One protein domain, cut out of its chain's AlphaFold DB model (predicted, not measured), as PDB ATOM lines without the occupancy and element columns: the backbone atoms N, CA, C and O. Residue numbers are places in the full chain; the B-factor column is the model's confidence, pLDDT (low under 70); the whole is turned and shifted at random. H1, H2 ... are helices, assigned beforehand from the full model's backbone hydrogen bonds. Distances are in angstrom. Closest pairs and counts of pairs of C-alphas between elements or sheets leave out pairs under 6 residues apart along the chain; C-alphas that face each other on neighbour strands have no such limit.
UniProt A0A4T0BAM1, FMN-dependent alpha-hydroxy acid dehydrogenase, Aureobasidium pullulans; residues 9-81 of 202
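Overview. This is residues 9 to 81 of the 202 residues of the protein "FMN-dependent alpha-hydroxy acid dehydrogenase" of Aureobasidium pullulans (UniProt A0A4T0BAM1). There is little regular structure here: a small body in which a long loop stretch wraps round the helix H1, with H2 folded back beside H1. The free tail, residues 9 to 15, sticks out at one end, and H3 ends the printed part at the other. The printed part has 73 residues, 24 of them in three named helices, H1, H2, H3, with no named strand: all helix. It is loose, radius of gyration of the C-alphas 15.0 A, spanning 58 by 25 by 18 A.

Arrangement. Begin at H1, residues 50 to 60: it is close to but not clearly touching H2, residues 63 to 70, the closest C-alphas, those of Lys 58 and Tyr 66, being 6.0 A apart. They run opposite ways at a shallow tilt of 18 degrees. H3, residues 77 to 81, is apart from both. O i to N i+4 pairs are within hydrogen-bond range throughout H3, in 6 of 7 in H1 and 3 of 4 in H2.

Along the chain. Find C-alpha 50 at (-26.415, -33.595, -1.937); from there H1 runs 15.7 A. H2 spans 10.1 A. H3 ends at C-alpha 81, (-11.146, -39.905, -8.333).

Size, cuts and confidence. The C-alphas farthest apart, Ala 9 and Thr 78, lie 58.4 A apart. The printed part has no cut. Residues 9 to 20 are under pLDDT 70.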
ATOM      1  N   ALA A   9     -37.331 -31.911  43.839       43.56
ATOM      2  CA  ALA A   9     -37.747 -32.128  42.458       43.56
ATOM      3  C   ALA A   9     -36.509 -32.490  41.623       43.56
ATOM      4  O   ALA A   9     -35.624 -31.661  41.412       43.56
ATOM      5  N   LEU A  10     -36.432 -33.745  41.184       41.12
ATOM      6  CA  LEU A  10     -35.387 -34.227  40.289       41.12
ATOM      7  C   LEU A  10     -35.726 -33.762  38.862       41.12
ATOM      8  O   LEU A  10     -36.493 -34.412  38.156       41.12
ATOM      9  N   CYS A  11     -35.203 -32.606  38.444       37.53
ATOM     10  CA  CYS A  11     -35.228 -32.209  37.036       37.53
ATOM     11  C   CYS A  11     -34.321 -33.159  36.248       37.53
ATOM     12  O   CYS A  11     -33.096 -33.063  36.329       37.53
ATOM     13  N   ALA A  12     -34.917 -34.077  35.487       42.59
ATOM     14  CA  ALA A  12     -34.208 -34.814  34.452       42.59
ATOM     15  C   ALA A  12     -33.846 -33.828  33.333       42.59
ATOM     16  O   ALA A  12     -34.668 -33.503  32.478       42.59
ATOM     17  N   VAL A  13     -32.624 -33.303  33.372       44.00
ATOM     18  CA  VAL A  13     -32.042 -32.589  32.237       44.00
ATOM     19  C   VAL A  13     -31.771 -33.648  31.173       44.00
ATOM     20  O   VAL A  13     -30.825 -34.423  31.291       44.00
ATOM     21  N   SER A  14     -32.643 -33.731  30.169       42.97
ATOM     22  CA  SER A  14     -32.349 -34.467  28.943       42.97
ATOM     23  C   SER A  14     -31.229 -33.706  28.242       42.97
ATOM     24  O   SER A  14     -31.457 -32.694  27.586       42.97
ATOM     25  N   THR A  15     -29.988 -34.122  28.476       45.19
ATOM     26  CA  THR A  15     -28.862 -33.684  27.663       45.19
ATOM     27  C   THR A  15     -29.030 -34.345  26.304       45.19
ATOM     28  O   THR A  15     -28.664 -35.507  26.130       45.19
ATOM     29  N   THR A  16     -29.622 -33.628  25.353       45.19
ATOM     30  CA  THR A  16     -29.452 -33.923  23.932       45.19
ATOM     31  C   THR A  16     -27.972 -33.741  23.635       45.19
ATOM     32  O   THR A  16     -27.482 -32.624  23.470       45.19
ATOM     33  N   VAL A  17     -27.220 -34.838  23.688       49.25
ATOM     34  CA  VAL A  17     -25.869 -34.866  23.141       49.25
ATOM     35  C   VAL A  17     -26.060 -34.652  21.647       49.25
ATOM     36  O   VAL A  17     -26.660 -35.501  20.991       49.25
ATOM     37  N   ALA A  18     -25.636 -33.491  21.146       53.75
ATOM     38  CA  ALA A  18     -25.623 -33.222  19.716       53.75
ATOM     39  C   ALA A  18     -24.916 -34.393  19.028       53.75
ATOM     40  O   ALA A  18     -23.829 -34.800  19.456       53.75
ATOM     41  N   VAL A  19     -25.562 -34.985  18.028       57.62
ATOM     42  CA  VAL A  19     -24.999 -36.134  17.326       57.62
ATOM     43  C   VAL A  19     -23.784 -35.628  16.560       57.62
ATOM     44  O   VAL A  19     -23.909 -34.946  15.545       57.62
ATOM     45  N   GLN A  20     -22.590 -35.925  17.070       63.47
ATOM     46  CA  GLN A  20     -21.360 -35.619  16.358       63.47
ATOM     47  C   GLN A  20     -21.169 -36.696  15.285       63.47
ATOM     48  O   GLN A  20     -20.561 -37.739  15.523       63.47
ATOM     49  N   ILE A  21     -21.783 -36.468  14.127       75.81
ATOM     50  CA  ILE A  21     -21.696 -37.360  12.974       75.81
ATOM     51  C   ILE A  21     -20.364 -37.088  12.282       75.81
ATOM     52  O   ILE A  21     -20.047 -35.953  11.940       75.81
ATOM     53  N   ASP A  22     -19.574 -38.138  12.084       81.94
ATOM     54  CA  ASP A  22     -18.397 -38.069  11.225       81.94
ATOM     55  C   ASP A  22     -18.836 -37.786   9.782       81.94
ATOM     56  O   ASP A  22     -19.511 -38.617   9.165       81.94
ATOM     57  N   THR A  23     -18.441 -36.623   9.264       82.38
ATOM     58  CA  THR A  23     -18.796 -36.123   7.930       82.38
ATOM     59  C   THR A  23     -18.004 -36.790   6.806       82.38
ATOM     60  O   THR A  23     -18.202 -36.448   5.648       82.38
ATOM     61  N   GLU A  24     -17.107 -37.736   7.108       84.31
ATOM     62  CA  GLU A  24     -16.352 -38.525   6.117       84.31
ATOM     63  C   GLU A  24     -15.511 -37.682   5.151       84.31
ATOM     64  O   GLU A  24     -15.230 -38.091   4.024       84.31
ATOM     65  N   GLY A  25     -15.100 -36.490   5.593       81.38
ATOM     66  CA  GLY A  25     -14.348 -35.549   4.765       81.38
ATOM     67  C   GLY A  25     -15.184 -34.866   3.678       81.38
ATOM     68  O   GLY A  25     -14.601 -34.252   2.783       81.38
ATOM     69  N   LEU A  26     -16.518 -34.955   3.749       84.62
ATOM     70  CA  LEU A  26     -17.412 -34.162   2.910       84.62
ATOM     71  C   LEU A  26     -17.231 -32.661   3.207       84.62
ATOM     72  O   LEU A  26     -16.886 -32.298   4.339       84.62
ATOM     73  N   PRO A  27     -17.434 -31.781   2.207       81.00
ATOM     74  CA  PRO A  27     -17.372 -30.337   2.408       81.00
ATOM     75  C   PRO A  27     -18.291 -29.878   3.543       81.00
ATOM     76  O   PRO A  27     -19.404 -30.375   3.679       81.00
ATOM     77  N   ASP A  28     -17.831 -28.909   4.338       78.38
ATOM     78  CA  ASP A  28     -18.672 -28.265   5.347       78.38
ATOM     79  C   ASP A  28     -19.676 -27.341   4.650       78.38
ATOM     80  O   ASP A  28     -19.315 -26.300   4.092       78.38
ATOM     81  N   THR A  29     -20.933 -27.763   4.652       74.75
ATOM     82  CA  THR A  29     -22.072 -27.057   4.058       74.75
ATOM     83  C   THR A  29     -22.670 -26.027   5.014       74.75
ATOM     84  O   THR A  29     -23.550 -25.260   4.621       74.75
ATOM     85  N   GLY A  30     -22.187 -25.967   6.261       80.44
ATOM     86  CA  GLY A  30     -22.844 -25.253   7.350       80.44
ATOM     87  C   GLY A  30     -24.023 -26.025   7.952       80.44
ATOM     88  O   GLY A  30     -24.866 -25.409   8.604       80.44
ATOM     89  N   LEU A  31     -24.096 -27.343   7.726       85.12
ATOM     90  CA  LEU A  31     -25.136 -28.220   8.258       85.12
ATOM     91  C   LEU A  31     -25.156 -28.204   9.796       85.12
ATOM     92  O   LEU A  31     -24.196 -28.610  10.454       85.12
ATOM     93  N   ASP A  32     -26.280 -27.776  10.373       86.88
ATOM     94  CA  ASP A  32     -26.521 -27.827  11.815       86.88
ATOM     95  C   ASP A  32     -27.269 -29.112  12.189       86.88
ATOM     96  O   ASP A  32     -28.479 -29.232  12.007       86.88
ATOM     97  N   THR A  33     -26.545 -30.077  12.752       87.75
ATOM     98  CA  THR A  33     -27.105 -31.364  13.188       87.75
ATOM     99  C   THR A  33     -27.563 -31.360  14.650       87.75
ATOM    100  O   THR A  33     -27.906 -32.410  15.200       87.75
ATOM    101  N   SER A  34     -27.569 -30.207  15.329       86.88
ATOM    102  CA  SER A  34     -27.850 -30.132  16.769       86.88
ATOM    103  C   SER A  34     -29.266 -30.576  17.154       86.88
ATOM    104  O   SER A  34     -29.477 -31.057  18.270       86.88
ATOM    105  N   SER A  35     -30.226 -30.452  16.235       89.31
ATOM    106  CA  SER A  35     -31.624 -30.868  16.400       89.31
ATOM    107  C   SER A  35     -31.867 -32.350  16.072       89.31
ATOM    108  O   SER A  35     -32.955 -32.867  16.344       89.31
ATOM    109  N   TRP A  36     -30.883 -33.040  15.486       92.56
ATOM    110  CA  TRP A  36     -31.060 -34.383  14.943       92.56
ATOM    111  C   TRP A  36     -31.112 -35.451  16.036       92.56
ATOM    112  O   TRP A  36     -30.471 -35.355  17.084       92.56
ATOM    113  N   GLN A  37     -31.865 -36.518  15.762       92.81
ATOM    114  CA  GLN A  37     -31.953 -37.700  16.618       92.81
ATOM    115  C   GLN A  37     -31.264 -38.885  15.940       92.81
ATOM    116  O   GLN A  37     -31.522 -39.177  14.773       92.81
ATOM    117  N   THR A  38     -30.396 -39.587  16.669       91.12
ATOM    118  CA  THR A  38     -29.684 -40.766  16.150       91.12
ATOM    119  C   THR A  38     -30.653 -41.866  15.724       91.12
ATOM    120  O   THR A  38     -31.575 -42.202  16.467       91.12
ATOM    121  N   GLY A  39     -30.429 -42.452  14.545       91.31
ATOM    122  CA  GLY A  39     -31.274 -43.511  13.986       91.31
ATOM    123  C   GLY A  39     -32.577 -43.011  13.361       91.31
ATOM    124  O   GLY A  39     -33.424 -43.822  12.998       91.31
ATOM    125  N   VAL A  40     -32.763 -41.693  13.244       93.12
ATOM    126  CA  VAL A  40     -33.962 -41.080  12.664       93.12
ATOM    127  C   VAL A  40     -33.555 -40.181  11.504       93.12
ATOM    128  O   VAL A  40     -32.600 -39.413  11.602       93.12
ATOM    129  N   ALA A  41     -34.281 -40.274  10.388       92.81
ATOM    130  CA  ALA A  41     -34.076 -39.366   9.267       92.81
ATOM    131  C   ALA A  41     -34.396 -37.919   9.699       92.81
ATOM    132  O   ALA A  41     -35.462 -37.689  10.282       92.81
ATOM    133  N   PRO A  42     -33.497 -36.956   9.445       93.44
ATOM    134  CA  PRO A  42     -33.731 -35.561   9.791       93.44
ATOM    135  C   PRO A  42     -34.834 -34.934   8.919       93.44
ATOM    136  O   PRO A  42     -35.198 -35.493   7.876       93.44
ATOM    137  N   PRO A  43     -35.382 -33.776   9.325       92.94
ATOM    138  CA  PRO A  43     -36.263 -32.980   8.478       92.94
ATOM    139  C   PRO A  43     -35.598 -32.644   7.139       92.94
ATOM    140  O   PRO A  43     -34.425 -32.292   7.094       92.94
ATOM    141  N   ILE A  44     -36.359 -32.709   6.044       92.06
ATOM    142  CA  ILE A  44     -35.825 -32.403   4.708       92.06
ATOM    143  C   ILE A  44     -35.374 -30.942   4.575       92.06
ATOM    144  O   ILE A  44     -34.452 -30.668   3.819       92.06
ATOM    145  N   ASP A  45     -35.989 -30.031   5.333       92.50
ATOM    146  CA  ASP A  45     -35.665 -28.599   5.328       92.50
ATOM    147  C   ASP A  45     -34.271 -28.300   5.913       92.50
ATOM    148  O   ASP A  45     -33.735 -27.219   5.672       92.50
ATOM    149  N   ASP A  46     -33.677 -29.249   6.647       91.12
ATOM    150  CA  ASP A  46     -32.307 -29.137   7.161       91.12
ATOM    151  C   ASP A  46     -31.260 -29.481   6.083       91.12
ATOM    152  O   ASP A  46     -30.083 -29.171   6.253       91.12
ATOM    153  N   LEU A  47     -31.660 -30.141   4.987       92.06
ATOM    154  CA  LEU A  47     -30.760 -30.656   3.954       92.06
ATOM    155  C   LEU A  47     -30.691 -29.669   2.786       92.06
ATOM    156  O   LEU A  47     -31.684 -29.437   2.093       92.06
ATOM    157  N   VAL A  48     -29.515 -29.089   2.557       90.12
ATOM    158  CA  VAL A  48     -29.319 -28.007   1.583       90.12
ATOM    159  C   VAL A  48     -28.630 -28.513   0.322       90.12
ATOM    160  O   VAL A  48     -28.971 -28.078  -0.781       90.12
ATOM    161  N   ASP A  49     -27.679 -29.435   0.460       90.12
ATOM    162  CA  ASP A  49     -26.952 -30.019  -0.663       90.12
ATOM    163  C   ASP A  49     -27.028 -31.556  -0.713       90.12
ATOM    164  O   ASP A  49     -27.626 -32.219   0.134       90.12
ATOM    165  N   ALA A  50     -26.431 -32.144  -1.754       90.00
ATOM    166  CA  ALA A  50     -26.415 -33.595  -1.937       90.00
ATOM    167  C   ALA A  50     -25.603 -34.349  -0.863       90.00
ATOM    168  O   ALA A  50     -25.930 -35.493  -0.547       90.00
ATOM    169  N   ASN A  51     -24.559 -33.733  -0.302       91.56
ATOM    170  CA  ASN A  51     -23.712 -34.325   0.735       91.56
ATOM    171  C   ASN A  51     -24.467 -34.431   2.066       91.56
ATOM    172  O   ASN A  51     -24.305 -35.421   2.782       91.56
ATOM    173  N   ASP A  52     -25.349 -33.475   2.363       92.94
ATOM    174  CA  ASP A  52     -26.190 -33.500   3.562       92.94
ATOM    175  C   ASP A  52     -27.071 -34.761   3.602       92.94
ATOM    176  O   ASP A  52     -27.248 -35.367   4.662       92.94
ATOM    177  N   PHE A  53     -27.551 -35.242   2.445       93.81
ATOM    178  CA  PHE A  53     -28.296 -36.506   2.359       93.81
ATOM    179  C   PHE A  53     -27.447 -37.726   2.735       93.81
ATOM    180  O   PHE A  53     -27.974 -38.673   3.322       93.81
ATOM    181  N   GLN A  54     -26.142 -37.726   2.442       93.38
ATOM    182  CA  GLN A  54     -25.245 -38.806   2.868       93.38
ATOM    183  C   GLN A  54     -25.068 -38.800   4.389       93.38
ATOM    184  O   GLN A  54     -25.141 -39.856   5.020       93.38
ATOM    185  N   ILE A  55     -24.902 -37.620   4.991       93.06
ATOM    186  CA  ILE A  55     -24.785 -37.460   6.448       93.06
ATOM    187  C   ILE A  55     -26.096 -37.880   7.132       93.06
ATOM    188  O   ILE A  55     -26.082 -38.635   8.108       93.06
ATOM    189  N   ALA A  56     -27.239 -37.475   6.576       94.19
ATOM    190  CA  ALA A  56     -28.564 -37.899   7.018       94.19
ATOM    191  C   ALA A  56     -28.741 -39.425   6.930       94.19
ATOM    192  O   ALA A  56     -29.233 -40.048   7.873       94.19
ATOM    193  N   ALA A  57     -28.295 -40.045   5.834       95.06
ATOM    194  CA  ALA A  57     -28.334 -41.493   5.662       95.06
ATOM    195  C   ALA A  57     -27.435 -42.215   6.676       95.06
ATOM    196  O   ALA A  57     -27.862 -43.210   7.258       95.06
ATOM    197  N   LYS A  58     -26.230 -41.697   6.950       94.44
ATOM    198  CA  LYS A  58     -25.329 -42.236   7.981       94.44
ATOM    199  C   LYS A  58     -25.957 -42.195   9.373       94.44
ATOM    200  O   LYS A  58     -25.757 -43.111  10.160       94.44
ATOM    201  N   ASN A  59     -26.728 -41.151   9.672       94.00
ATOM    202  CA  ASN A  59     -27.445 -41.031  10.939       94.00
ATOM    203  C   ASN A  59     -28.641 -41.989  11.049       94.00
ATOM    204  O   ASN A  59     -28.903 -42.513  12.129       94.00
ATOM    205  N   ALA A  60     -29.398 -42.162   9.964       94.94
ATOM    206  CA  ALA A  60     -30.686 -42.851   9.981       94.94
ATOM    207  C   ALA A  60     -30.591 -44.363   9.733       94.94
ATOM    208  O   ALA A  60     -31.407 -45.129  10.247       94.94
ATOM    209  N   LEU A  61     -29.630 -44.806   8.922       96.00
ATOM    210  CA  LEU A  61     -29.496 -46.207   8.534       96.00
ATOM    211  C   LEU A  61     -28.677 -47.000   9.553       96.00
ATOM    212  O   LEU A  61     -27.818 -46.470  10.250       96.00
ATOM    213  N   SER A  62     -28.901 -48.316   9.596       95.62
ATOM    214  CA  SER A  62     -27.968 -49.210  10.290       95.62
ATOM    215  C   SER A  62     -26.604 -49.204   9.599       95.62
ATOM    216  O   SER A  62     -26.548 -49.125   8.369       95.62
ATOM    217  N   ASP A  63     -25.523 -49.415  10.355       94.50
ATOM    218  CA  ASP A  63     -24.152 -49.481   9.822       94.50
ATOM    219  C   ASP A  63     -24.036 -50.411   8.606       94.50
ATOM    220  O   ASP A  63     -23.372 -50.097   7.622       94.50
ATOM    221  N   ARG A  64     -24.735 -51.553   8.641       96.25
ATOM    222  CA  ARG A  64     -24.749 -52.526   7.544       96.25
ATOM    223  C   ARG A  64     -25.397 -51.969   6.277       96.25
ATOM    224  O   ARG A  64     -24.897 -52.221   5.184       96.25
ATOM    225  N   HIS A  65     -26.537 -51.293   6.409       96.62
ATOM    226  CA  HIS A  65     -27.255 -50.727   5.264       96.62
ATOM    227  C   HIS A  65     -26.522 -49.510   4.708       96.62
ATOM    228  O   HIS A  65     -26.391 -49.390   3.495       96.62
ATOM    229  N   TYR A  66     -25.985 -48.656   5.581       96.44
ATOM    230  CA  TYR A  66     -25.157 -47.532   5.164       96.44
ATOM    231  C   TYR A  66     -23.915 -48.009   4.404       96.44
ATOM    232  O   TYR A  66     -23.676 -47.568   3.281       96.44
ATOM    233  N   ALA A  67     -23.181 -48.983   4.959       95.38
ATOM    234  CA  ALA A  67     -22.010 -49.558   4.306       95.38
ATOM    235  C   ALA A  67     -22.345 -50.137   2.924       95.38
ATOM    236  O   ALA A  67     -21.591 -49.912   1.988       95.38
ATOM    237  N   TYR A  68     -23.493 -50.805   2.759       96.31
ATOM    238  CA  TYR A  68     -23.907 -51.356   1.463       96.31
ATOM    239  C   TYR A  68     -23.956 -50.306   0.340       96.31
ATOM    240  O   TYR A  68     -23.596 -50.622  -0.791       96.31
ATOM    241  N   TYR A  69     -24.376 -49.075   0.645       95.62
ATOM    242  CA  TYR A  69     -24.454 -47.995  -0.344       95.62
ATOM    243  C   TYR A  69     -23.180 -47.158  -0.437       95.62
ATOM    244  O   TYR A  69     -22.812 -46.724  -1.525       95.62
ATOM    245  N   ARG A  70     -22.526 -46.893   0.698       93.88
ATOM    246  CA  ARG A  70     -21.391 -45.969   0.769       93.88
ATOM    247  C   ARG A  70     -20.088 -46.589   0.267       93.88
ATOM    248  O   ARG A  70     -19.231 -45.853  -0.218       93.88
ATOM    249  N   THR A  71     -19.897 -47.899   0.414       93.69
ATOM    250  CA  THR A  71     -18.603 -48.516   0.094       93.69
ATOM    251  C   THR A  71     -18.364 -48.609  -1.407       93.69
ATOM    252  O   THR A  71     -19.259 -48.988  -2.161       93.69
ATOM    253  N   ALA A  72     -17.124 -48.364  -1.818       94.88
ATOM    254  CA  ALA A  72     -16.640 -48.640  -3.164       94.88
ATOM    255  C   ALA A  72     -15.627 -49.800  -3.175       94.88
ATOM    256  O   ALA A  72     -15.341 -50.432  -2.160       94.88
ATOM    257  N   ALA A  73     -15.104 -50.134  -4.357       95.81
ATOM    258  CA  ALA A  73     -14.177 -51.251  -4.505       95.81
ATOM    259  C   ALA A  73     -12.828 -50.986  -3.809       95.81
ATOM    260  O   ALA A  73     -12.177 -49.976  -4.081       95.81
ATOM    261  N   LEU A  74     -12.380 -51.959  -3.003       94.94
ATOM    262  CA  LEU A  74     -11.070 -51.987  -2.336       94.94
ATOM    263  C   LEU A  74     -10.755 -50.658  -1.624       94.94
ATOM    264  O   LEU A  74     -11.516 -50.236  -0.763       94.94
ATOM    265  N   ASP A  75      -9.660 -49.998  -1.995       94.94
ATOM    266  CA  ASP A  75      -9.173 -48.759  -1.375       94.94
ATOM    267  C   ASP A  75      -9.948 -47.498  -1.831       94.94
ATOM    268  O   ASP A  75      -9.493 -46.374  -1.632       94.94
ATOM    269  N   GLU A  76     -11.089 -47.667  -2.510       95.56
ATOM    270  CA  GLU A  76     -11.992 -46.601  -2.979       95.56
ATOM    271  C   GLU A  76     -11.334 -45.546  -3.893       95.56
ATOM    272  O   GLU A  76     -11.843 -44.436  -4.063       95.56
ATOM    273  N   ILE A  77     -10.206 -45.880  -4.531       96.56
ATOM    274  CA  ILE A  77      -9.415 -44.938  -5.344       96.56
ATOM    275  C   ILE A  77     -10.258 -44.341  -6.477       96.56
ATOM    276  O   ILE A  77     -10.269 -43.126  -6.665       96.56
ATOM    277  N   THR A  78     -10.991 -45.178  -7.214       96.69
ATOM    278  CA  THR A  78     -11.832 -44.728  -8.335       96.69
ATOM    279  C   THR A  78     -13.015 -43.889  -7.868       96.69
ATOM    280  O   THR A  78     -13.350 -42.901  -8.511       96.69
ATOM    281  N   TYR A  79     -13.623 -44.241  -6.732       94.38
ATOM    282  CA  TYR A  79     -14.707 -43.455  -6.143       94.38
ATOM    283  C   TYR A  79     -14.234 -42.033  -5.822       94.38
ATOM    284  O   TYR A  79     -14.833 -41.057  -6.276       94.38
ATOM    285  N   ASN A  80     -13.096 -41.917  -5.133       92.62
ATOM    286  CA  ASN A  80     -12.502 -40.626  -4.802       92.62
ATOM    287  C   ASN A  80     -12.077 -39.846  -6.058       92.62
ATOM    288  O   ASN A  80     -12.289 -38.635  -6.130       92.62
ATOM    289  N   ALA A  81     -11.525 -40.527  -7.067       94.94
ATOM    290  CA  ALA A  81     -11.146 -39.905  -8.333       94.94
ATOM    291  C   ALA A  81     -12.356 -39.300  -9.067       94.94
ATOM    292  O   ALA A  81     -12.289 -38.139  -9.469       94.94
TER     293      ALA A  81